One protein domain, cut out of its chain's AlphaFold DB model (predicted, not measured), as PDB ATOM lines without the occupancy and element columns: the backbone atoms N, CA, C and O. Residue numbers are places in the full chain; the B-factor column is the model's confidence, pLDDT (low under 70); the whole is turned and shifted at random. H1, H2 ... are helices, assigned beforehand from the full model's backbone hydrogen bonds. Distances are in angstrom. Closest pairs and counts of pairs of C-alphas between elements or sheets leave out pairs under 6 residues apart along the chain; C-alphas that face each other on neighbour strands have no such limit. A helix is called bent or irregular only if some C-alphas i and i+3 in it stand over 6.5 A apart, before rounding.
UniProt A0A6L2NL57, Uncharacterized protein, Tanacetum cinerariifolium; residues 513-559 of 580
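What this domain is: This is residues 513 to 559 of the 580 residues of an uncharacterized protein of Tanacetum cinerariifolium (UniProt A0A6L2NL57). Two long helices, H2 and H1, make an open, flat U, side by side and opposite ways, with a gap between them and a tight link at the closed end. The printed part has 47 residues with two named helices, H1 then H2, and no named strand: all helix. It is loose, with a radius of gyration of the C-alphas of 12.4 A, and spans 39 by 22 by 5 A.

How they stand to each other: H2, residues 537 to 557, and H1, residues 513 to 532, are close but not clearly touching; their closest C-alphas, of Met 537 and Val 531, are 7.5 A apart. They run opposite ways at a shallow tilt of 8 degrees, 13.8 A centre to centre. Every O i to N i+4 pair is within hydrogen-bond range in H1, and 15 of 17 in H2.

Where its parts are: H2 measures 28.4 A from C-alpha 537 at (143.303, 164.510, 224.194) to C-alpha 557; it is only just irregular, with C-alphas 539 and 542 6.8 A apart. H1, also 28.4 A, begins at C-alpha 513 (118.947, 177.482, 232.542).

The domain as a whole: Residues 513 to 522 and 549 to 559 stand free. The farthest C-alphas, of Gly 534 and Pro 559, are 39.2 A apart. The printed part has no cut. Its mean pLDDT is 73.8, with 18 residues under 70, among them 535 to 541 and 554 to 559.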
ATOM      1  N   GLY A 513     118.423 178.740 232.007       90.56
ATOM      2  CA  GLY A 513     118.947 177.482 232.542       90.56
ATOM      3  C   GLY A 513     118.713 176.300 231.595       90.56
ATOM      4  O   GLY A 513     119.539 175.396 231.534       90.56
ATOM      5  N   GLU A 514     117.638 176.337 230.797       91.12
ATOM      6  CA  GLU A 514     117.361 175.339 229.757       91.12
ATOM      7  C   GLU A 514     118.438 175.325 228.673       91.12
ATOM      8  O   GLU A 514     118.963 174.255 228.361       91.12
ATOM      9  N   PHE A 515     118.804 176.496 228.136       86.31
ATOM     10  CA  PHE A 515     119.880 176.590 227.155       86.31
ATOM     11  C   PHE A 515     121.192 176.077 227.744       86.31
ATOM     12  O   PHE A 515     121.834 175.233 227.130       86.31
ATOM     13  N   ILE A 516     121.553 176.524 228.951       86.94
ATOM     14  CA  ILE A 516     122.791 176.106 229.625       86.94
ATOM     15  C   ILE A 516     122.809 174.585 229.838       86.94
ATOM     16  O   ILE A 516     123.824 173.948 229.572       86.94
ATOM     17  N   ARG A 517     121.688 173.981 230.250       88.38
ATOM     18  CA  ARG A 517     121.579 172.532 230.480       88.38
ATOM     19  C   ARG A 517     121.701 171.725 229.188       88.38
ATOM     20  O   ARG A 517     122.438 170.745 229.156       88.38
ATOM     21  N   VAL A 518     120.994 172.125 228.128       85.06
ATOM     22  CA  VAL A 518     121.078 171.454 226.817       85.06
ATOM     23  C   VAL A 518     122.478 171.608 226.236       85.06
ATOM     24  O   VAL A 518     123.058 170.642 225.753       85.06
ATOM     25  N   PHE A 519     123.039 172.810 226.327       81.25
ATOM     26  CA  PHE A 519     124.379 173.102 225.848       81.25
ATOM     27  C   PHE A 519     125.441 172.275 226.585       81.25
ATOM     28  O   PHE A 519     126.286 171.662 225.937       81.25
ATOM     29  N   ALA A 520     125.344 172.167 227.915       84.69
ATOM     30  CA  ALA A 520     126.199 171.294 228.716       84.69
ATOM     31  C   ALA A 520     126.055 169.815 228.320       84.69
ATOM     32  O   ALA A 520     127.059 169.120 228.209       84.69
ATOM     33  N   GLY A 521     124.833 169.342 228.045       86.50
ATOM     34  CA  GLY A 521     124.596 167.971 227.579       86.50
ATOM     35  C   GLY A 521     125.242 167.674 226.222       86.50
ATOM     36  O   GLY A 521     125.874 166.631 226.055       86.50
ATOM     37  N   VAL A 522     125.146 168.606 225.268       79.88
ATOM     38  CA  VAL A 522     125.797 168.484 223.952       79.88
ATOM     39  C   VAL A 522     127.317 168.473 224.093       79.88
ATOM     40  O   VAL A 522     127.972 167.631 223.486       79.88
ATOM     41  N   LEU A 523     127.876 169.364 224.916       80.88
ATOM     42  CA  LEU A 523     129.309 169.385 225.214       80.88
ATOM     43  C   LEU A 523     129.782 168.076 225.830       80.88
ATOM     44  O   LEU A 523     130.757 167.511 225.357       80.88
ATOM     45  N   ASN A 524     129.067 167.572 226.834       81.19
ATOM     46  CA  ASN A 524     129.418 166.318 227.486       81.19
ATOM     47  C   ASN A 524     129.395 165.146 226.496       81.19
ATOM     48  O   ASN A 524     130.312 164.338 226.465       81.19
ATOM     49  N   THR A 525     128.385 165.104 225.623       83.50
ATOM     50  CA  THR A 525     128.286 164.079 224.573       83.50
ATOM     51  C   THR A 525     129.444 164.185 223.581       83.50
ATOM     52  O   THR A 525     130.032 163.174 223.221       83.50
ATOM     53  N   ALA A 526     129.808 165.398 223.158       75.19
ATOM     54  CA  ALA A 526     130.930 165.606 222.246       75.19
ATOM     55  C   ALA A 526     132.271 165.183 222.867       75.19
ATOM     56  O   ALA A 526     133.101 164.610 222.169       75.19
ATOM     57  N   ILE A 527     132.462 165.426 224.169       78.50
ATOM     58  CA  ILE A 527     133.644 164.965 224.911       78.50
ATOM     59  C   ILE A 527     133.681 163.434 224.940       78.50
ATOM     60  O   ILE A 527     134.695 162.858 224.565       78.50
ATOM     61  N   ILE A 528     132.576 162.782 225.320       81.81
ATOM     62  CA  ILE A 528     132.489 161.313 225.394       81.81
ATOM     63  C   ILE A 528     132.774 160.683 224.027       81.81
ATOM     64  O   ILE A 528     133.661 159.844 223.915       81.81
ATOM     65  N   VAL A 529     132.100 161.150 222.971       81.44
ATOM     66  CA  VAL A 529     132.307 160.642 221.606       81.44
ATOM     67  C   VAL A 529     133.737 160.902 221.130       81.44
ATOM     68  O   VAL A 529     134.318 160.063 220.448       81.44
ATOM     69  N   GLY A 530     134.329 162.045 221.489       80.50
ATOM     70  CA  GLY A 530     135.720 162.341 221.161       80.50
ATOM     71  C   GLY A 530     136.691 161.343 221.792       80.50
ATOM     72  O   GLY A 530     137.556 160.811 221.095       80.50
ATOM     73  N   VAL A 531     136.497 161.035 223.077       75.31
ATOM     74  CA  VAL A 531     137.284 160.028 223.805       75.31
ATOM     75  C   VAL A 531     137.106 158.639 223.186       75.31
ATOM     76  O   VAL A 531     138.095 157.960 222.919       75.31
ATOM     77  N   GLU A 532     135.870 158.235 222.884       79.19
ATOM     78  CA  GLU A 532     135.562 156.934 222.267       79.19
ATOM     79  C   GLU A 532     136.145 156.787 220.855       79.19
ATOM     80  O   GLU A 532     136.587 155.705 220.474       79.19
ATOM     81  N   CYS A 533     136.207 157.873 220.080       81.06
ATOM     82  CA  CYS A 533     136.786 157.865 218.734       81.06
ATOM     83  C   CYS A 533     138.326 157.861 218.728       81.06
ATOM     84  O   CYS A 533     138.927 157.988 217.660       81.06
ATOM     85  N   GLY A 534     138.981 157.747 219.889       74.62
ATOM     86  CA  GLY A 534     140.440 157.723 219.981       74.62
ATOM     87  C   GLY A 534     141.095 159.054 219.614       74.62
ATOM     88  O   GLY A 534     142.278 159.075 219.269       74.62
ATOM     89  N   LEU A 535     140.354 160.171 219.682       67.44
ATOM     90  CA  LEU A 535     140.970 161.493 219.623       67.44
ATOM     91  C   LEU A 535     141.832 161.645 220.880       67.44
ATOM     92  O   LEU A 535     141.327 161.921 221.967       67.44
ATOM     93  N   SER A 536     143.139 161.418 220.723       61.91
ATOM     94  CA  SER A 536     144.136 161.680 221.760       61.91
ATOM     95  C   SER A 536     143.952 163.116 222.253       61.91
ATOM     96  O   SER A 536     144.085 164.084 221.497       61.91
ATOM     97  N   MET A 537     143.590 163.236 223.532       55.00
ATOM     98  CA  MET A 537     143.303 164.510 224.194       55.00
ATOM     99  C   MET A 537     144.496 165.473 224.146       55.00
ATOM    100  O   MET A 537     144.291 166.681 224.197       55.00
ATOM    101  N   ASP A 538     145.721 164.982 223.956       60.94
ATOM    102  CA  ASP A 538     146.952 165.771 224.088       60.94
ATOM    103  C   ASP A 538     147.031 166.969 223.122       60.94
ATOM    104  O   ASP A 538     147.662 167.980 223.438       60.94
ATOM    105  N   CYS A 539     146.356 166.904 221.966       53.59
ATOM    106  CA  CYS A 539     146.297 168.018 221.012       53.59
ATOM    107  C   CYS A 539     145.037 168.894 221.162       53.59
ATOM    108  O   CYS A 539     145.041 170.061 220.766       53.59
ATOM    109  N   ILE A 540     143.964 168.363 221.754       57.50
ATOM    110  CA  ILE A 540     142.638 169.003 221.816       57.50
ATOM    111  C   ILE A 540     142.432 169.724 223.146       57.50
ATOM    112  O   ILE A 540     141.689 170.700 223.209       57.50
ATOM    113  N   ASP A 541     143.138 169.323 224.199       64.31
ATOM    114  CA  ASP A 541     142.917 169.836 225.546       64.31
ATOM    115  C   ASP A 541     143.178 171.346 225.649       64.31
ATOM    116  O   ASP A 541     142.497 172.070 226.378       64.31
ATOM    117  N   LYS A 542     144.115 171.868 224.847       72.56
ATOM    118  CA  LYS A 542     144.386 173.307 224.766       72.56
ATOM    119  C   LYS A 542     143.311 174.061 223.981       72.56
ATOM    120  O   LYS A 542     142.844 175.094 224.456       72.56
ATOM    121  N   GLU A 543     142.901 173.556 222.818       69.56
ATOM    122  CA  GLU A 543     141.883 174.198 221.973       69.56
ATOM    123  C   GLU A 543     140.499 174.147 222.617       69.56
ATOM    124  O   GLU A 543     139.781 175.145 222.651       69.56
ATOM    125  N   PHE A 544     140.146 173.008 223.205       67.44
ATOM    126  CA  PHE A 544     138.907 172.820 223.936       67.44
ATOM    127  C   PHE A 544     138.865 173.693 225.189       67.44
ATOM    128  O   PHE A 544     137.861 174.363 225.436       67.44
ATOM    129  N   ARG A 545     139.962 173.779 225.953       72.06
ATOM    130  CA  ARG A 545     140.079 174.695 227.098       72.06
ATOM    131  C   ARG A 545     139.995 176.155 226.668       72.06
ATOM    132  O   ARG A 545     139.315 176.930 227.337       72.06
ATOM    133  N   GLU A 546     140.612 176.542 225.553       73.38
ATOM    134  CA  GLU A 546     140.484 177.895 224.996       73.38
ATOM    135  C   GLU A 546     139.052 178.198 224.537       73.38
ATOM    136  O   GLU A 546     138.532 179.266 224.865       73.38
ATOM    137  N   LEU A 547     138.378 177.264 223.859       69.06
ATOM    138  CA  LEU A 547     136.988 177.406 223.412       69.06
ATOM    139  C   LEU A 547     136.025 177.505 224.607       69.06
ATOM    140  O   LEU A 547     135.170 178.391 224.657       69.06
ATOM    141  N   SER A 548     136.221 176.647 225.608       67.19
ATOM    142  CA  SER A 548     135.471 176.634 226.870       67.19
ATOM    143  C   SER A 548     135.653 177.942 227.631       67.19
ATOM    144  O   SER A 548     134.682 178.561 228.065       67.19
ATOM    145  N   GLN A 549     136.896 178.417 227.746       74.00
ATOM    146  CA  GLN A 549     137.204 179.696 228.378       74.00
ATOM    147  C   GLN A 549     136.672 180.885 227.580       74.00
ATOM    148  O   GLN A 549     136.251 181.863 228.189       74.00
ATOM    149  N   GLN A 550     136.676 180.843 226.247       72.44
ATOM    150  CA  GLN A 550     136.080 181.895 225.422       72.44
ATOM    151  C   GLN A 550     134.567 181.939 225.591       72.44
ATOM    152  O   GLN A 550     134.010 183.024 225.732       72.44
ATOM    153  N   MET A 551     133.905 180.784 225.644       67.94
ATOM    154  CA  MET A 551     132.477 180.719 225.929       67.94
ATOM    155  C   MET A 551     132.145 181.203 227.332       67.94
ATOM    156  O   MET A 551     131.222 181.998 227.489       67.94
ATOM    157  N   LEU A 552     132.922 180.808 228.338       71.25
ATOM    158  CA  LEU A 552     132.786 181.339 229.691       71.25
ATOM    159  C   LEU A 552     133.013 182.853 229.707       71.25
ATOM    160  O   LEU A 552     132.176 183.573 230.234       71.25
ATOM    161  N   ARG A 553     134.066 183.375 229.070       75.50
ATOM    162  CA  ARG A 553     134.296 184.827 228.953       75.50
ATOM    163  C   ARG A 553     133.148 185.533 228.239       75.50
ATOM    164  O   ARG A 553     132.761 186.607 228.677       75.50
ATOM    165  N   LEU A 554     132.570 184.935 227.198       69.88
ATOM    166  CA  LEU A 554     131.391 185.465 226.515       69.88
ATOM    167  C   LEU A 554     130.201 185.534 227.482       69.88
ATOM    168  O   LEU A 554     129.588 186.589 227.609       69.88
ATOM    169  N   ILE A 555     129.936 184.456 228.226       68.12
ATOM    170  CA  ILE A 555     128.864 184.378 229.228       68.12
ATOM    171  C   ILE A 555     129.088 185.382 230.373       68.12
ATOM    172  O   ILE A 555     128.147 186.060 230.773       68.12
ATOM    173  N   HIS A 556     130.323 185.531 230.861       67.94
ATOM    174  CA  HIS A 556     130.694 186.443 231.949       67.94
ATOM    175  C   HIS A 556     130.784 187.914 231.514       67.94
ATOM    176  O   HIS A 556     130.549 188.805 232.325       67.94
ATOM    177  N   SER A 557     131.098 188.188 230.244       66.38
ATOM    178  CA  SER A 557     131.100 189.547 229.679       66.38
ATOM    179  C   SER A 557     129.692 190.111 229.473       66.38
ATOM    180  O   SER A 557     129.522 191.314 229.274       66.38
ATOM    181  N   LEU A 558     128.663 189.259 229.542       60.22
ATOM    182  CA  LEU A 558     127.282 189.712 229.605       60.22
ATOM    183  C   LEU A 558     127.031 190.270 231.011       60.22
ATOM    184  O   LEU A 558     127.197 189.527 231.974       60.22
ATOM    185  N   PRO A 559     126.585 191.532 231.165       50.78
ATOM    186  CA  PRO A 559     126.341 192.115 232.480       50.78
ATOM    187  C   PRO A 559     125.351 191.232 233.246       50.78
ATOM    188  O   PRO A 559     124.201 191.028 232.829       50.78
TER     189      PRO A 559